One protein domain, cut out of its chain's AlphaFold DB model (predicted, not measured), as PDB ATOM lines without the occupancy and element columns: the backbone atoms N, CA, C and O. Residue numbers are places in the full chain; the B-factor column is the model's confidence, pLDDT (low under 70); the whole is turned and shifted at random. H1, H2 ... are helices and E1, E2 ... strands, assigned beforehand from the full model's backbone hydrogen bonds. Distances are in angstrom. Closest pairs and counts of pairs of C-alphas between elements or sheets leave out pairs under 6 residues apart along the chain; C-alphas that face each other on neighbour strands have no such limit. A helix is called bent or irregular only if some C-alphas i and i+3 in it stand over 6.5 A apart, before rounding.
ATOM      1  N   ALA A  31       6.133  14.434  49.907       72.62
ATOM      2  CA  ALA A  31       7.154  14.430  48.860       72.62
ATOM      3  C   ALA A  31       7.522  13.012  48.397       72.62
ATOM      4  O   ALA A  31       8.181  12.874  47.366       72.62
ATOM      5  N   ALA A  32       7.118  11.994  49.165       81.38
ATOM      6  CA  ALA A  32       7.336  10.596  48.834       81.38
ATOM      7  C   ALA A  32       6.437  10.177  47.665       81.38
ATOM      8  O   ALA A  32       5.221  10.386  47.703       81.38
ATOM      9  N   HIS A  33       7.049   9.575  46.656       85.00
ATOM     10  CA  HIS A  33       6.385   8.970  45.518       85.00
ATOM     11  C   HIS A  33       7.092   7.661  45.156       85.00
ATOM     12  O   HIS A  33       8.257   7.451  45.482       85.00
ATOM     13  N   ALA A  34       6.368   6.754  44.511       86.75
ATOM     14  CA  ALA A  34       6.953   5.559  43.919       86.75
ATOM     15  C   ALA A  34       6.801   5.652  42.407       86.75
ATOM     16  O   ALA A  34       5.688   5.851  41.915       86.75
ATOM     17  N   ALA A  35       7.907   5.507  41.684       87.94
ATOM     18  CA  ALA A  35       7.928   5.486  40.229       87.94
ATOM     19  C   ALA A  35       8.490   4.150  39.740       87.94
ATOM     20  O   ALA A  35       9.498   3.665  40.253       87.94
ATOM     21  N   TRP A  36       7.827   3.535  38.763       91.56
ATOM     22  CA  TRP A  36       8.290   2.284  38.177       91.56
ATOM     23  C   TRP A  36       7.812   2.098  36.744       91.56
ATOM     24  O   TRP A  36       6.778   2.625  36.344       91.56
ATOM     25  N   CYS A  37       8.568   1.312  35.985       89.81
ATOM     26  CA  CYS A  37       8.275   0.972  34.599       89.81
ATOM     27  C   CYS A  37       8.053  -0.536  34.478       89.81
ATOM     28  O   CYS A  37       8.799  -1.327  35.062       89.81
ATOM     29  N   VAL A  38       7.040  -0.943  33.712       89.94
ATOM     30  CA  VAL A  38       6.777  -2.351  33.397       89.94
ATOM     31  C   VAL A  38       6.623  -2.534  31.895       89.94
ATOM     32  O   VAL A  38       5.883  -1.805  31.232       89.94
ATOM     33  N   GLU A  39       7.285  -3.558  31.355       90.12
ATOM     34  CA  GLU A  39       7.057  -3.998  29.982       90.12
ATOM     35  C   GLU A  39       5.732  -4.769  29.896       90.12
ATOM     36  O   GLU A  39       5.521  -5.787  30.557       90.12
ATOM     37  N   ARG A  40       4.823  -4.281  29.056       87.94
ATOM     38  CA  ARG A  40       3.498  -4.848  28.831       87.94
ATOM     39  C   ARG A  40       3.398  -5.389  27.414       87.94
ATOM     40  O   ARG A  40       3.829  -4.769  26.446       87.94
ATOM     41  N   THR A  41       2.772  -6.551  27.279       89.50
ATOM     42  CA  THR A  41       2.430  -7.137  25.978       89.50
ATOM     43  C   THR A  41       0.909  -7.245  25.870       89.50
ATOM     44  O   THR A  41       0.328  -8.105  26.533       89.50
ATOM     45  N   GLY A 111       2.640  -5.284  19.346       87.88
ATOM     46  CA  GLY A 111       3.906  -5.632  19.985       87.88
ATOM     47  C   GLY A 111       4.026  -5.122  21.423       87.88
ATOM     48  O   GLY A 111       3.034  -4.932  22.122       87.88
ATOM     49  N   LYS A 112       5.264  -4.935  21.884       90.38
ATOM     50  CA  LYS A 112       5.564  -4.559  23.269       90.38
ATOM     51  C   LYS A 112       5.334  -3.072  23.544       90.38
ATOM     52  O   LYS A 112       5.588  -2.230  22.683       90.38
ATOM     53  N   GLU A 113       4.908  -2.769  24.762       90.44
ATOM     54  CA  GLU A 113       4.679  -1.427  25.295       90.44
ATOM     55  C   GLU A 113       5.412  -1.271  26.628       90.44
ATOM     56  O   GLU A 113       5.617  -2.247  27.347       90.44
ATOM     57  N   LEU A 114       5.777  -0.043  26.975       90.00
ATOM     58  CA  LEU A 114       6.277   0.306  28.302       90.00
ATOM     59  C   LEU A 114       5.184   1.086  29.027       90.00
ATOM     60  O   LEU A 114       4.587   1.998  28.455       90.00
ATOM     61  N   ALA A 115       4.875   0.699  30.257       90.50
ATOM     62  CA  ALA A 115       3.927   1.398  31.109       90.50
ATOM     63  C   ALA A 115       4.675   1.953  32.317       90.50
ATOM     64  O   ALA A 115       5.150   1.184  33.154       90.50
ATOM     65  N   ASP A 116       4.765   3.277  32.386       89.88
ATOM     66  CA  ASP A 116       5.317   3.982  33.533       89.88
ATOM     67  C   ASP A 116       4.188   4.337  34.485       89.88
ATOM     68  O   ASP A 116       3.178   4.941  34.106       89.88
ATOM     69  N   PHE A 117       4.382   3.972  35.740       90.88
ATOM     70  CA  PHE A 117       3.478   4.267  36.826       90.88
ATOM     71  C   PHE A 117       4.181   5.177  37.819       90.88
ATOM     72  O   PHE A 117       5.311   4.914  38.227       90.88
ATOM     73  N   VAL A 118       3.493   6.239  38.223       90.19
ATOM     74  CA  VAL A 118       3.956   7.134  39.282       90.19
ATOM     75  C   VAL A 118       2.835   7.293  40.294       90.19
ATOM     76  O   VAL A 118       1.775   7.846  39.991       90.19
ATOM     77  N   ALA A 119       3.055   6.787  41.500       89.31
ATOM     78  CA  ALA A 119       2.183   6.996  42.642       89.31
ATOM     79  C   ALA A 119       2.730   8.170  43.459       89.31
ATOM     80  O   ALA A 119       3.687   8.011  44.211       89.31
ATOM     81  N   ASP A 120       2.121   9.342  43.297       86.62
ATOM     82  CA  ASP A 120       2.473  10.571  44.014       86.62
ATOM     83  C   ASP A 120       1.419  10.882  45.091       86.62
ATOM     84  O   ASP A 120       0.389  10.222  45.208       86.62
ATOM     85  N   ASN A 121       1.612  11.929  45.887       83.31
ATOM     86  CA  ASN A 121       0.640  12.372  46.879       83.31
ATOM     87  C   ASN A 121      -0.682  12.888  46.272       83.31
ATOM     88  O   ASN A 121      -1.700  12.947  46.965       83.31
ATOM     89  N   ARG A 122      -0.699  13.277  44.991       85.31
ATOM     90  CA  ARG A 122      -1.925  13.726  44.303       85.31
ATOM     91  C   ARG A 122      -2.788  12.559  43.831       85.31
ATOM     92  O   ARG A 122      -4.016  12.610  43.960       85.31
ATOM     93  N   GLY A 123      -2.151  11.510  43.335       88.19
ATOM     94  CA  GLY A 123      -2.827  10.404  42.687       88.19
ATOM     95  C   GLY A 123      -1.856   9.412  42.072       88.19
ATOM     96  O   GLY A 123      -0.656   9.437  42.335       88.19
ATOM     97  N   ILE A 124      -2.414   8.554  41.230       90.38
ATOM     98  CA  ILE A 124      -1.667   7.604  40.418       90.38
ATOM     99  C   ILE A 124      -1.705   8.083  38.977       90.38
ATOM    100  O   ILE A 124      -2.774   8.361  38.426       90.38
ATOM    101  N   HIS A 125      -0.529   8.145  38.380       91.50
ATOM    102  CA  HIS A 125      -0.319   8.460  36.982       91.50
ATOM    103  C   HIS A 125       0.110   7.185  36.255       91.50
ATOM    104  O   HIS A 125       1.000   6.481  36.722       91.50
ATOM    105  N   GLU A 126      -0.535   6.891  35.132       93.00
ATOM    106  CA  GLU A 126      -0.167   5.818  34.208       93.00
ATOM    107  C   GLU A 126       0.145   6.458  32.855       93.00
ATOM    108  O   GLU A 126      -0.710   7.122  32.259       93.00
ATOM    109  N   ILE A 127       1.365   6.260  32.364       91.69
ATOM    110  CA  ILE A 127       1.792   6.728  31.049       91.69
ATOM    111  C   ILE A 127       2.237   5.529  30.223       91.69
ATOM    112  O   ILE A 127       3.108   4.764  30.624       91.69
ATOM    113  N   HIS A 128       1.641   5.376  29.045       91.31
ATOM    114  CA  HIS A 128       2.018   4.332  28.102       91.31
ATOM    115  C   HIS A 128       2.952   4.887  27.037       91.31
ATOM    116  O   HIS A 128       2.640   5.878  26.368       91.31
ATOM    117  N   TYR A 129       4.047   4.177  26.826       91.38
ATOM    118  CA  TYR A 129       5.061   4.475  25.838       91.38
ATOM    119  C   TYR A 129       5.217   3.319  24.852       91.38
ATOM    120  O   TYR A 129       5.143   2.141  25.203       91.38
ATOM    121  N   LEU A 130       5.460   3.672  23.593       91.75
ATOM    122  CA  LEU A 130       5.778   2.744  22.523       91.75
ATOM    123  C   LEU A 130       7.287   2.779  22.258       91.75
ATOM    124  O   LEU A 130       7.766   3.766  21.690       91.75
ATOM    125  N   PRO A 131       8.035   1.727  22.634       89.44
ATOM    126  CA  PRO A 131       9.437   1.614  22.272       89.44
ATOM    127  C   PRO A 131       9.576   1.262  20.787       89.44
ATOM    128  O   PRO A 131       8.879   0.377  20.272       89.44
ATOM    129  N   ASN A 132      10.507   1.933  20.105       88.62
ATOM    130  CA  ASN A 132      10.817   1.737  18.688       88.62
ATOM    131  C   ASN A 132       9.537   1.764  17.826       88.62
ATOM    132  O   ASN A 132       9.086   0.712  17.334       88.62
ATOM    133  N   PRO A 133       8.888   2.942  17.713       87.94
ATOM    134  CA  PRO A 133       7.631   3.083  16.997       87.94
ATOM    135  C   PRO A 133       7.835   2.790  15.508       87.94
ATOM    136  O   PRO A 133       8.778   3.271  14.886       87.94
ATOM    137  N   THR A 134       6.926   2.009  14.932       90.00
ATOM    138  CA  THR A 134       6.858   1.756  13.489       90.00
ATOM    139  C   THR A 134       5.469   2.139  12.973       90.00
ATOM    140  O   THR A 134       4.504   2.083  13.745       90.00
ATOM    141  N   PRO A 135       5.317   2.485  11.680       90.94
ATOM    142  CA  PRO A 135       4.014   2.836  11.115       90.94
ATOM    143  C   PRO A 135       2.968   1.734  11.320       90.94
ATOM    144  O   PRO A 135       1.841   2.017  11.714       90.94
ATOM    145  N   VAL A 136       3.366   0.468  11.155       91.19
ATOM    146  CA  VAL A 136       2.496  -0.703  11.355       91.19
ATOM    147  C   VAL A 136       1.981  -0.778  12.793       91.19
ATOM    148  O   VAL A 136       0.783  -0.949  13.005       91.19
ATOM    149  N   LYS A 137       2.852  -0.575  13.793       90.88
ATOM    150  CA  LYS A 137       2.465  -0.566  15.213       90.88
ATOM    151  C   LYS A 137       1.471   0.553  15.537       90.88
ATOM    152  O   LYS A 137       0.647   0.378  16.433       90.88
ATOM    153  N   LEU A 138       1.556   1.697  14.857       90.38
ATOM    154  CA  LEU A 138       0.628   2.816  15.048       90.38
ATOM    155  C   LEU A 138      -0.713   2.564  14.362       90.38
ATOM    156  O   LEU A 138      -1.751   2.724  14.997       90.38
ATOM    157  N   ILE A 139      -0.701   2.074  13.122       92.06
ATOM    158  CA  ILE A 139      -1.922   1.712  12.389       92.06
ATOM    159  C   ILE A 139      -2.678   0.596  13.120       92.06
ATOM    160  O   ILE A 139      -3.889   0.692  13.292       92.06
ATOM    161  N   ALA A 140      -1.972  -0.404  13.661       90.56
ATOM    162  CA  ALA A 140      -2.566  -1.453  14.494       90.56
ATOM    163  C   ALA A 140      -3.207  -0.921  15.794       90.56
ATOM    164  O   ALA A 140      -4.012  -1.610  16.417       90.56
ATOM    165  N   ARG A 141      -2.866   0.306  16.216       89.88
ATOM    166  CA  ARG A 141      -3.494   1.038  17.333       89.88
ATOM    167  C   ARG A 141      -4.529   2.060  16.867       89.88
ATOM    168  O   ARG A 141      -4.979   2.866  17.678       89.88
ATOM    169  N   LEU A 142      -4.873   2.060  15.578       91.00
ATOM    170  CA  LEU A 142      -5.732   3.060  14.941       91.00
ATOM    171  C   LEU A 142      -5.204   4.492  15.157       91.00
ATOM    172  O   LEU A 142      -5.960   5.439  15.368       91.00
ATOM    173  N   ARG A 143      -3.875   4.647  15.146       89.94
ATOM    174  CA  ARG A 143      -3.170   5.924  15.289       89.94
ATOM    175  C   ARG A 143      -2.487   6.316  13.987       89.94
ATOM    176  O   ARG A 143      -1.999   5.473  13.239       89.94
ATOM    177  N   SER A 144      -2.433   7.624  13.736       89.94
ATOM    178  CA  SER A 144      -1.782   8.161  12.542       89.94
ATOM    179  C   SER A 144      -0.261   7.956  12.604       89.94
ATOM    180  O   SER A 144       0.348   8.289  13.627       89.94
ATOM    181  N   PRO A 145       0.386   7.499  11.513       89.88
ATOM    182  CA  PRO A 145       1.841   7.371  11.452       89.88
ATOM    183  C   PRO A 145       2.559   8.725  11.554       89.88
ATOM    184  O   PRO A 145       3.725   8.774  11.940       89.88
ATOM    185  N   ALA A 146       1.867   9.843  11.297       88.19
ATOM    186  CA  ALA A 146       2.427  11.183  11.471       88.19
ATOM    187  C   ALA A 146       2.861  11.469  12.922       88.19
ATOM    188  O   ALA A 146       3.751  12.290  13.144       88.19
ATOM    189  N   GLN A 147       2.292  10.758  13.907       87.06
ATOM    190  CA  GLN A 147       2.654  10.894  15.321       87.06
ATOM    191  C   GLN A 147       4.102  10.493  15.619       87.06
ATOM    192  O   GLN A 147       4.640  10.919  16.637       87.06
ATOM    193  N   MET A 148       4.765   9.745  14.728       86.38
ATOM    194  CA  MET A 148       6.186   9.409  14.880       86.38
ATOM    195  C   MET A 148       7.090  10.644  14.946       86.38
ATOM    196  O   MET A 148       8.150  10.571  15.554       86.38
ATOM    197  N   ARG A 149       6.668  11.787  14.384       85.31
ATOM    198  CA  ARG A 149       7.422  13.050  14.468       85.31
ATOM    199  C   ARG A 149       7.567  13.568  15.900       85.31
ATOM    200  O   ARG A 149       8.511  14.287  16.188       85.31
ATOM    201  N   ASN A 150       6.648  13.184  16.785       85.62
ATOM    202  CA  ASN A 150       6.652  13.567  18.196       85.62
ATOM    203  C   ASN A 150       7.403  12.554  19.069       85.62
ATOM    204  O   ASN A 150       7.358  12.648  20.295       85.62
ATOM    205  N   ALA A 151       8.014  11.536  18.462       85.88
ATOM    206  CA  ALA A 151       8.768  10.556  19.212       85.88
ATOM    207  C   ALA A 151      10.069  11.191  19.718       85.88
ATOM    208  O   ALA A 151      10.785  11.860  18.974       85.88
ATOM    209  N   ALA A 152      10.352  10.988  20.998       84.06
ATOM    210  CA  ALA A 152      11.542  11.506  21.644       84.06
ATOM    211  C   ALA A 152      12.658  10.462  21.589       84.06
ATOM    212  O   ALA A 152      12.409   9.256  21.683       84.06
ATOM    213  N   GLN A 153      13.901  10.920  21.460       81.75
ATOM    214  CA  GLN A 153      15.064  10.053  21.575       81.75
ATOM    215  C   GLN A 153      15.366   9.833  23.061       81.75
ATOM    216  O   GLN A 153      15.796  10.748  23.759       81.75
ATOM    217  N   GLY A 154      15.062   8.635  23.556       71.06
ATOM    218  CA  GLY A 154      15.383   8.197  24.911       71.06
ATOM    219  C   GLY A 154      16.712   7.444  24.971       71.06
ATOM    220  O   GLY A 154      17.316   7.125  23.946       71.06
ATOM    221  N   SER A 155      17.145   7.102  26.185       63.97
ATOM    222  CA  SER A 155      18.367   6.319  26.437       63.97
ATOM    223  C   SER A 155      18.334   4.921  25.807       63.97
ATOM    224  O   SER A 155      19.370   4.413  25.388       63.97
ATOM    225  N   SER A 156      17.147   4.319  25.691       65.00
ATOM    226  CA  SER A 156      16.934   2.977  25.124       65.00
ATOM    227  C   SER A 156      16.457   2.983  23.663       65.00
ATOM    228  O   SER A 156      16.048   1.941  23.149       65.00
ATOM    229  N   GLY A 157      16.468   4.142  22.992       79.81
ATOM    230  CA  GLY A 157      16.014   4.308  21.607       79.81
ATOM    231  C   GLY A 157      14.869   5.311  21.451       79.81
ATOM    232  O   GLY A 157      14.599   6.122  22.333       79.81
ATOM    233  N   LEU A 158      14.195   5.276  20.300       84.00
ATOM    234  CA  LEU A 158      13.091   6.186  19.997       84.00
ATOM    235  C   LEU A 158      11.830   5.756  20.764       84.00
ATOM    236  O   LEU A 158      11.386   4.611  20.644       84.00
ATOM    237  N   VAL A 159      11.239   6.670  21.528       87.38
ATOM    238  CA  VAL A 159      10.080   6.406  22.386       87.38
ATOM    239  C   VAL A 159       8.952   7.373  22.051       87.38
ATOM    240  O   VAL A 159       9.147   8.584  21.984       87.38
ATOM    241  N   LEU A 160       7.744   6.842  21.858       90.12
ATOM    242  CA  LEU A 160       6.547   7.648  21.621       90.12
ATOM    243  C   LEU A 160       5.550   7.494  22.770       90.12
ATOM    244  O   LEU A 160       5.122   6.384  23.077       90.12
ATOM    245  N   LYS A 161       5.120   8.608  23.364       90.25
ATOM    246  CA  LYS A 161       4.038   8.625  24.356       90.25
ATOM    247  C   LYS A 161       2.690   8.384  23.667       90.25
ATOM    248  O   LYS A 161       2.290   9.157  22.801       90.25
ATOM    249  N   LEU A 162       1.993   7.314  24.048       88.00
ATOM    250  CA  LEU A 162       0.713   6.905  23.456       88.00
ATOM    251  C   LEU A 162      -0.492   7.481  24.199       88.00
ATOM    252  O   LEU A 162      -1.458   7.930  23.583       88.00
ATOM    253  N   SER A 163      -0.468   7.397  25.526       87.69
ATOM    254  CA  SER A 163      -1.596   7.762  26.374       87.69
ATOM    255  C   SER A 163      -1.105   8.104  27.766       87.69
ATOM    256  O   SER A 163      -0.166   7.496  28.269       87.69
ATOM    257  N   GLU A 164      -1.800   9.034  28.401       91.69
ATOM    258  CA  GLU A 164      -1.615   9.389  29.799       91.69
ATOM    259  C   GLU A 164      -2.962   9.311  30.501       91.69
ATOM    260  O   GLU A 164      -3.982   9.745  29.963       91.69
ATOM    261  N   LYS A 165      -2.965   8.728  31.693       90.88
ATOM    262  CA  LYS A 165      -4.111   8.707  32.590       90.88
ATOM    263  C   LYS A 165      -3.653   9.172  33.953       90.88
ATOM    264  O   LYS A 165      -2.624   8.734  34.459       90.88
ATOM    265  N   HIS A 166      -4.458  10.023  34.563       91.38
ATOM    266  CA  HIS A 166      -4.247  10.464  35.926       91.38
ATOM    267  C   HIS A 166      -5.499  10.174  36.739       91.38
ATOM    268  O   HIS A 166      -6.611  10.496  36.317       91.38
ATOM    269  N   LEU A 167      -5.307   9.577  37.910       91.44
ATOM    270  CA  LEU A 167      -6.373   9.319  38.855       91.44
ATOM    271  C   LEU A 167      -6.003   9.863  40.229       91.44
ATOM    272  O   LEU A 167      -5.141   9.318  40.916       91.44
ATOM    273  N   ALA A 168      -6.701  10.913  40.657       90.94
ATOM    274  CA  ALA A 168      -6.498  11.493  41.974       90.94
ATOM    275  C   ALA A 168      -6.994  10.550  43.080       90.94
ATOM    276  O   ALA A 168      -8.058   9.936  42.975       90.94
ATOM    277  N   TRP A 169      -6.299  10.517  44.223       89.19
ATOM    278  CA  TRP A 169      -6.700   9.680  45.366       89.19
ATOM    279  C   TRP A 169      -8.087  10.011  45.923       89.19
ATOM    280  O   TRP A 169      -8.667   9.219  46.668       89.19
ATOM    281  N   LYS A 170      -8.596  11.221  45.662       87.00
ATOM    282  CA  LYS A 170      -9.932  11.663  46.086       87.00
ATOM    283  C   LYS A 170     -11.047  10.937  45.333       87.00
ATOM    284  O   LYS A 170     -12.075  10.673  45.948       87.00
ATOM    285  N   ASP A 171     -10.793  10.556  44.086       88.50
ATOM    286  CA  ASP A 171     -11.797   9.993  43.179       88.50
ATOM    287  C   ASP A 171     -11.796   8.458  43.170       88.50
ATOM    288  O   ASP A 171     -12.711   7.825  42.641       88.50
ATOM    289  N   VAL A 172     -10.785   7.839  43.790       88.75
ATOM    290  CA  VAL A 172     -10.717   6.387  43.965       88.75
ATOM    291  C   VAL A 172     -11.831   5.937  44.907       88.75
ATOM    292  O   VAL A 172     -11.825   6.267  46.091       88.75
ATOM    293  N   ALA A 173     -12.764   5.130  44.397       86.31
ATOM    294  CA  ALA A 173     -13.868   4.583  45.190       86.31
ATOM    295  C   ALA A 173     -13.693   3.094  45.520       86.31
ATOM    296  O   ALA A 173     -14.281   2.594  46.480       86.31
ATOM    297  N   ARG A 174     -12.906   2.358  44.729       86.12
ATOM    298  CA  ARG A 174     -12.652   0.930  44.950       86.12
ATOM    299  C   ARG A 174     -11.218   0.582  44.582       86.12
ATOM    300  O   ARG A 174     -10.731   1.013  43.538       86.12
ATOM    301  N   VAL A 175     -10.597  -0.239  45.423       88.56
ATOM    302  CA  VAL A 175      -9.286  -0.840  45.173       88.56
ATOM    303  C   VAL A 175      -9.436  -2.356  45.184       88.56
ATOM    304  O   VAL A 175     -10.096  -2.901  46.066       88.56
ATOM    305  N   GLN A 176      -8.853  -3.043  44.204       88.19
ATOM    306  CA  GLN A 176      -8.754  -4.504  44.199       88.19
ATOM    307  C   GLN A 176      -7.289  -4.916  44.099       88.19
ATOM    308  O   GLN A 176      -6.545  -4.362  43.294       88.19
ATOM    309  N   LEU A 177      -6.891  -5.881  44.924       88.12
ATOM    310  CA  LEU A 177      -5.534  -6.415  44.962       88.12
ATOM    311  C   LEU A 177      -5.508  -7.802  44.340       88.12
ATOM    312  O   LEU A 177      -6.272  -8.666  44.767       88.12
ATOM    313  N   TRP A 178      -4.607  -8.011  43.384       87.25
ATOM    314  CA  TRP A 178      -4.307  -9.312  42.791       87.25
ATOM    315  C   TRP A 178      -2.840  -9.661  43.077       87.25
ATOM    316  O   TRP A 178      -1.979  -9.416  42.225       87.25
ATOM    317  N   PRO A 179      -2.538 -10.197  44.275       83.75
ATOM    318  CA  PRO A 179      -1.162 -10.458  44.701       83.75
ATOM    319  C   PRO A 179      -0.453 -11.474  43.797       83.75
ATOM    320  O   PRO A 179       0.701 -11.269  43.447       83.75
ATOM    321  N   GLU A 180      -1.165 -12.499  43.315       84.81
ATOM    322  CA  GLU A 180      -0.627 -13.523  42.400       84.81
ATOM    323  C   GLU A 180      -0.031 -12.934  41.115       84.81
ATOM    324  O   GLU A 180       0.933 -13.456  40.567       84.81
ATOM    325  N   LYS A 181      -0.608 -11.828  40.631       80.81
ATOM    326  CA  LYS A 181      -0.185 -11.141  39.402       80.81
ATOM    327  C   LYS A 181       0.597  -9.858  39.693       80.81
ATOM    328  O   LYS A 181       0.841  -9.097  38.760       80.81
ATOM    329  N   CYS A 182       0.918  -9.592  40.966       85.56
ATOM    330  CA  CYS A 182       1.488  -8.332  41.448       85.56
ATOM    331  C   CYS A 182       0.768  -7.106  40.856       85.56
ATOM    332  O   CYS A 182       1.398  -6.171  40.377       85.56
ATOM    333  N   MET A 183      -0.569  -7.109  40.841       86.88
ATOM    334  CA  MET A 183      -1.363  -6.046  40.215       86.88
ATOM    335  C   MET A 183      -2.325  -5.391  41.206       86.88
ATOM    336  O   MET A 183      -3.019  -6.072  41.965       86.88
ATOM    337  N   ILE A 184      -2.409  -4.059  41.155       89.88
ATOM    338  CA  ILE A 184      -3.366  -3.267  41.932       89.88
ATOM    339  C   ILE A 184      -4.303  -2.529  40.982       89.88
ATOM    340  O   ILE A 184      -3.875  -1.816  40.077       89.88
ATOM    341  N   LEU A 185      -5.606  -2.699  41.186       90.50
ATOM    342  CA  LEU A 185      -6.637  -2.063  40.381       90.50
ATOM    343  C   LEU A 185      -7.270  -0.903  41.143       90.50
ATOM    344  O   LEU A 185      -7.889  -1.109  42.189       90.50
ATOM    345  N   TYR A 186      -7.192   0.288  40.565       91.19
ATOM    346  CA  TYR A 186      -7.833   1.492  41.079       91.19
ATOM    347  C   TYR A 186      -9.021   1.849  40.197       91.19
ATOM    348  O   TYR A 186      -8.888   1.969  38.976       91.19
ATOM    349  N   TYR A 187     -10.193   1.999  40.813       90.00
ATOM    350  CA  TYR A 187     -11.433   2.288  40.103       90.00
ATOM    351  C   TYR A 187     -12.099   3.565  40.612       90.00
ATOM    352  O   TYR A 187     -12.343   3.723  41.815       90.00
ATOM    353  N   ALA A 188     -12.437   4.437  39.664       89.31
ATOM    354  CA  ALA A 188     -13.119   5.700  39.885       89.31
ATOM    355  C   ALA A 188     -14.434   5.741  39.089       89.31
ATOM    356  O   ALA A 188     -14.421   6.001  37.886       89.31
ATOM    357  N   PRO A 189     -15.584   5.484  39.740       84.38
ATOM    358  CA  PRO A 189     -16.873   5.373  39.065       84.38
ATOM    359  C   PRO A 189     -17.367   6.702  38.496       84.38
ATOM    360  O   PRO A 189     -18.020   6.689  37.465       84.38
ATOM    361  N   ALA A 190     -17.042   7.838  39.127       84.25
ATOM    362  CA  ALA A 190     -17.494   9.157  38.671       84.25
ATOM    363  C   ALA A 190     -17.031   9.472  37.240       84.25
ATOM    364  O   ALA A 190     -17.760  10.086  36.470       84.25
ATOM    365  N   TRP A 191     -15.845   8.984  36.879       82.75
ATOM    366  CA  TRP A 191     -15.209   9.227  35.585       82.75
ATOM    367  C   TRP A 191     -15.091   7.964  34.735       82.75
ATOM    368  O   TRP A 191     -14.510   8.002  33.657       82.75
ATOM    369  N   TRP A 192     -15.594   6.828  35.236       83.81
ATOM    370  CA  TRP A 192     -15.467   5.514  34.598       83.81
ATOM    371  C   TRP A 192     -14.003   5.149  34.284       83.81
ATOM    372  O   TRP A 192     -13.710   4.367  33.379       83.81
ATOM    373  N   VAL A 193     -13.064   5.700  35.065       87.12
ATOM    374  CA  VAL A 193     -11.625   5.492  34.896       87.12
ATOM    375  C   VAL A 193     -11.185   4.295  35.723       87.12
ATOM    376  O   VAL A 193     -11.544   4.131  36.894       87.12
ATOM    377  N   ARG A 194     -10.349   3.464  35.103       88.38
ATOM    378  CA  ARG A 194      -9.711   2.318  35.733       88.38
ATOM    379  C   ARG A 194      -8.226   2.313  35.401       88.38
ATOM    380  O   ARG A 194      -7.874   2.290  34.224       88.38
ATOM    381  N   ILE A 195      -7.387   2.270  36.431       89.31
ATOM    382  CA  ILE A 195      -5.937   2.104  36.294       89.31
ATOM    383  C   ILE A 195      -5.565   0.738  36.862       89.31
ATOM    384  O   ILE A 195      -5.855   0.446  38.023       89.31
ATOM    385  N   ALA A 196      -4.975  -0.109  36.019       88.69
ATOM    386  CA  ALA A 196      -4.466  -1.420  36.400       88.69
ATOM    387  C   ALA A 196      -2.948  -1.315  36.545       88.69
ATOM    388  O   ALA A 196      -2.207  -1.482  35.580       88.69
ATOM    389  N   ALA A 197      -2.503  -0.999  37.754       88.81
ATOM    390  CA  ALA A 197      -1.100  -0.814  38.064       88.81
ATOM    391  C   ALA A 197      -0.425  -2.181  38.221       88.81
ATOM    392  O   ALA A 197      -0.530  -2.828  39.268       88.81
ATOM    393  N   ALA A 198       0.227  -2.646  37.155       87.00
ATOM    394  CA  ALA A 198       1.110  -3.802  37.223       87.00
ATOM    395  C   ALA A 198       2.371  -3.393  37.990       87.00
ATOM    396  O   ALA A 198       3.025  -2.418  37.633       87.00
ATOM    397  N   CYS A 199       2.686  -4.113  39.056       86.25
ATOM    398  CA  CYS A 199       3.842  -3.874  39.908       86.25
ATOM    399  C   CYS A 199       4.831  -5.031  39.749       86.25
ATOM    400  O   CYS A 199       4.451  -6.159  39.435       86.25
ATOM    401  N   THR A 200       6.110  -4.766  39.997       84.81
ATOM    402  CA  THR A 200       7.091  -5.836  40.199       84.81
ATOM    403  C   THR A 200       7.058  -6.284  41.666       84.81
ATOM    404  O   THR A 200       6.687  -5.484  42.530       84.81
ATOM    405  N   PRO A 201       7.471  -7.524  41.989       84.19
ATOM    406  CA  PRO A 201       7.507  -8.003  43.374       84.19
ATOM    407  C   PRO A 201       8.307  -7.091  44.314       84.19
ATOM    408  O   PRO A 201       7.938  -6.918  45.466       84.19
ATOM    409  N   PHE A 202       9.359  -6.446  43.799       84.69
ATOM    410  CA  PHE A 202      10.211  -5.526  44.558       84.69
ATOM    411  C   PHE A 202       9.528  -4.207  44.933       84.69
ATOM    412  O   PHE A 202       9.935  -3.559  45.888       84.69
ATOM    413  N   ILE A 203       8.531  -3.786  44.152       85.75
ATOM    414  CA  ILE A 203       7.867  -2.478  44.270       85.75
ATOM    415  C   ILE A 203       6.481  -2.630  44.904       85.75
ATOM    416  O   ILE A 203       5.876  -1.659  45.355       85.75
ATOM    417  N   TRP A 204       5.983  -3.866  44.976       86.81
ATOM    418  CA  TRP A 204       4.688  -4.209  45.539       86.81
ATOM    419  C   TRP A 204       4.487  -3.625  46.942       86.81
ATOM    420  O   TRP A 204       3.506  -2.917  47.172       86.81
ATOM    421  N   ASP A 205       5.432  -3.858  47.854       85.69
ATOM    422  CA  ASP A 205       5.316  -3.395  49.239       85.69
ATOM    423  C   ASP A 205       5.377  -1.866  49.350       85.69
ATOM    424  O   ASP A 205       4.575  -1.268  50.076       85.69
ATOM    425  N   ASP A 206       6.239  -1.223  48.554       85.25
ATOM    426  CA  ASP A 206       6.357   0.236  48.477       85.25
ATOM    427  C   ASP A 206       5.022   0.861  48.025       85.25
ATOM    428  O   ASP A 206       4.473   1.740  48.695       85.25
ATOM    429  N   VAL A 207       4.421   0.359  46.943       85.31
ATOM    430  CA  VAL A 207       3.150   0.881  46.403       85.31
ATOM    431  C   VAL A 207       1.974   0.574  47.327       85.31
ATOM    432  O   VAL A 207       1.077   1.412  47.504       85.31
ATOM    433  N   MET A 208       1.964  -0.601  47.960       85.62
ATOM    434  CA  MET A 208       0.963  -0.929  48.974       85.62
ATOM    435  C   MET A 208       1.050   0.012  50.175       85.62
ATOM    436  O   MET A 208       0.006   0.408  50.695       85.62
ATOM    437  N   SER A 209       2.256   0.391  50.607       83.81
ATOM    438  CA  SER A 209       2.447   1.305  51.735       83.81
ATOM    439  C   SER A 209       1.850   2.690  51.448       83.81
ATOM    440  O   SER A 209       1.028   3.168  52.235       83.81
ATOM    441  N   ILE A 210       2.126   3.261  50.266       84.62
ATOM    442  CA  ILE A 210       1.536   4.529  49.801       84.62
ATOM    443  C   ILE A 210       0.013   4.398  49.719       84.62
ATOM    444  O   ILE A 210      -0.732   5.236  50.232       84.62
ATOM    445  N   THR A 211      -0.473   3.318  49.103       85.50
ATOM    446  CA  THR A 211      -1.911   3.082  48.930       85.50
ATOM    447  C   THR A 211      -2.621   2.989  50.282       85.50
ATOM    448  O   THR A 211      -3.681   3.594  50.472       85.50
ATOM    449  N   ARG A 212      -2.028   2.279  51.249       84.56
ATOM    450  CA  ARG A 212      -2.534   2.155  52.620       84.56
ATOM    451  C   ARG A 212      -2.540   3.507  53.325       84.56
ATOM    452  O   ARG A 212      -3.550   3.859  53.926       84.56
ATOM    453  N   GLU A 213      -1.477   4.296  53.218       84.25
ATOM    454  CA  GLU A 213      -1.400   5.615  53.850       84.25
ATOM    455  C   GLU A 213      -2.482   6.574  53.321       84.25
ATOM    456  O   GLU A 213      -3.158   7.251  54.103       84.25
ATOM    457  N   LYS A 214      -2.683   6.615  51.995       83.00
ATOM    458  CA  LYS A 214      -3.590   7.580  51.350       83.00
ATOM    459  C   LYS A 214      -5.059   7.149  51.358       83.00
ATOM    460  O   LYS A 214      -5.943   8.006  51.463       83.00
ATOM    461  N   LEU A 215      -5.343   5.848  51.249       81.75
ATOM    462  CA  LEU A 215      -6.714   5.328  51.172       81.75
ATOM    463  C   LEU A 215      -7.173   4.618  52.447       81.75
ATOM    464  O   LEU A 215      -8.364   4.658  52.734       81.75
ATOM    465  N   GLY A 216      -6.273   4.052  53.254       73.31
ATOM    466  CA  GLY A 216      -6.618   3.230  54.423       73.31
ATOM    467  C   GLY A 216      -7.433   3.944  55.506       73.31
ATOM    468  O   GLY A 216      -8.123   3.291  56.281       73.31
ATOM    469  N   LYS A 217      -7.422   5.285  55.533       71.25
ATOM    470  CA  LYS A 217      -8.241   6.108  56.446       71.25
ATOM    471  C   LYS A 217      -9.631   6.451  55.885       71.25
ATOM    472  O   LYS A 217     -10.481   6.972  56.609       71.25
ATOM    473  N   LYS A 218      -9.885   6.205  54.596       72.81
ATOM    474  CA  LYS A 218     -11.119   6.618  53.915       72.81
ATOM    475  C   LYS A 218     -12.181   5.522  53.974       72.81
ATOM    476  O   LYS A 218     -12.200   4.614  53.155       72.81
ATOM    477  N   ARG A 219     -13.165   5.692  54.864       60.56
ATOM    478  CA  ARG A 219     -14.314   4.771  55.008       60.56
ATOM    479  C   ARG A 219     -15.178   4.612  53.748       60.56
ATOM    480  O   ARG A 219     -15.851   3.601  53.604       60.56
ATOM    481  N   LYS A 220     -15.185   5.603  52.847       65.00
ATOM    482  CA  LYS A 220     -15.984   5.573  51.606       65.00
ATOM    483  C   LYS A 220     -15.386   4.675  50.515       65.00
ATOM    484  O   LYS A 220     -16.071   4.382  49.539       65.00
ATOM    485  N   VAL A 221     -14.126   4.263  50.655       71.38
ATOM    486  CA  VAL A 221     -13.427   3.464  49.645       71.38
ATOM    487  C   VAL A 221     -13.588   1.991  49.990       71.38
ATOM    488  O   VAL A 221     -13.268   1.569  51.099       71.38
ATOM    489  N   LYS A 222     -14.064   1.190  49.033       73.56
ATOM    490  CA  LYS A 222     -14.082  -0.270  49.179       73.56
ATOM    491  C   LYS A 222     -12.643  -0.777  49.073       73.56
ATOM    492  O   LYS A 222     -12.110  -0.880  47.967       73.56
ATOM    493  N   LEU A 223     -12.033  -1.021  50.230       75.25
ATOM    494  CA  LEU A 223     -10.667  -1.510  50.392       75.25
ATOM    495  C   LEU A 223     -10.685  -2.978  50.837       75.25
ATOM    496  O   LEU A 223     -11.541  -3.353  51.639       75.25
ATOM    497  N   PRO A 224      -9.750  -3.809  50.355       72.75
ATOM    498  CA  PRO A 224      -9.510  -5.122  50.937       72.75
ATOM    499  C   PRO A 224      -8.974  -4.982  52.366       72.75
ATOM    500  O   PRO A 224      -8.277  -4.015  52.684       72.75
ATOM    501  N   SER A 225      -9.271  -5.965  53.217       66.62
ATOM    502  CA  SER A 225      -8.976  -5.930  54.658       66.62
ATOM    503  C   SER A 225      -7.500  -5.661  54.984       66.62
ATOM    504  O   SER A 225      -7.207  -5.021  55.985       66.62
ATOM    505  N   SER A 226      -6.570  -6.063  54.110       68.06
ATOM    506  CA  SER A 226      -5.119  -5.854  54.259       68.06
ATOM    507  C   SER A 226      -4.647  -4.397  54.108       68.06
ATOM    508  O   SER A 226      -3.518  -4.059  54.484       68.06
TER     509      SER A 226
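What this domain is: This is residues 31 to 41 and 111 to 226 of the 274 residues of an uncharacterized protein of Clostridiales bacterium FE2011 (UniProt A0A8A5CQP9). A long, strongly twisted sheet of five strands has a smaller three-stranded sheet crossing over one end, the two only partly face to face as a loose sandwich. H3 packs on both sheets at that end, while the short helices H1 and H2 sit together at the opposite end of the larger sheet, where H2 packs on E5. The printed part has 127 residues, with the named elements E1 E2 E3 H1 H2 E4 E5 E6 E7 E8 H3 along the chain. The sheets, ordered E1 E2 E3 E5 E4 and E6 E7 E8, are antiparallel, and the class is mixed, helices and strands. The whole is compact, with a radius of gyration of the C-alphas of 16.1 A, and only just elongated, spanning 47 by 31 by 30 A.

Where its parts are: The larger sheet holds E1, residues 32 to 40, 25.6 A long from C-alpha 32 at (7.336, 10.596, 48.834); E2, residues 113 to 119, 19.4 A; E3, residues 123 to 131, 25.4 A; E5, residues 157 to 168, 31.2 A; and E4, residues 152 to 154. H1 is residues 135 to 139 and H2 is residues 145 to 150. The smaller sheet holds E6, residues 174 to 178, E7, residues 183 to 188, and E8, residues 193 to 198. H3, residues 201 to 215, is 21.0 A long and ends with C-alpha 215 at (-6.714, 5.328, 51.172); it is irregular, C-alphas 202 and 205 being 7.1 A apart.

How they stand to each other: In the larger sheet, N 36 and O 117 of E1 and E2 are 2.9 A apart, within hydrogen-bond range. In the hairpin E2 and E3, N 116 and O 127 are 2.8 A apart. E5 bends by 56 degrees at residue 162 and its pairing is staggered: with E4 over residues 157 to 159, where N 159 and O 152 are 2.8 A apart, and with E3 over residues 159 to 168, where N 126 and O 165 are 2.9 A apart. E3, H1, H2 and E4 form a split strand-helix-strand unit, two strands running the same way with E5 between them, its crossover right-handed. H1 and H2 touch, the closest C-alphas, of Pro 135 and Pro 145, being 5.0 A apart. E6, E7 and E8 form a meander, each strand the antiparallel neighbour of the one before; N 185 and O 176 are 2.8 A apart, N 186 and O 195 2.9 A. The strands of the two sheets stand at 60 degrees; the closest C-alphas of E3 and E8, of Glu 126 and Ile 195, are 7.2 A apart. H3 is on the larger sheet at a height of 9.3 A, over E1, and on the smaller at 10.1 A, over E6 and E7. In H1 every O i to N i+4 pair is within hydrogen-bond range, in H3 9 of 11, in H2 0 of 2, but 3 of 3 O i to N i+3 pairs.

The domain as a whole: The C-alphas farthest apart, of Ala 146 and Ser 225, are 47.8 A apart. Residues 42 to 110 are not printed, and C-alphas 41 and 111 are 6.4 A apart across the cut. The links printed whole are tight. Residues 155 to 156, 219 to 220 and 225 to 226 have pLDDT under 70.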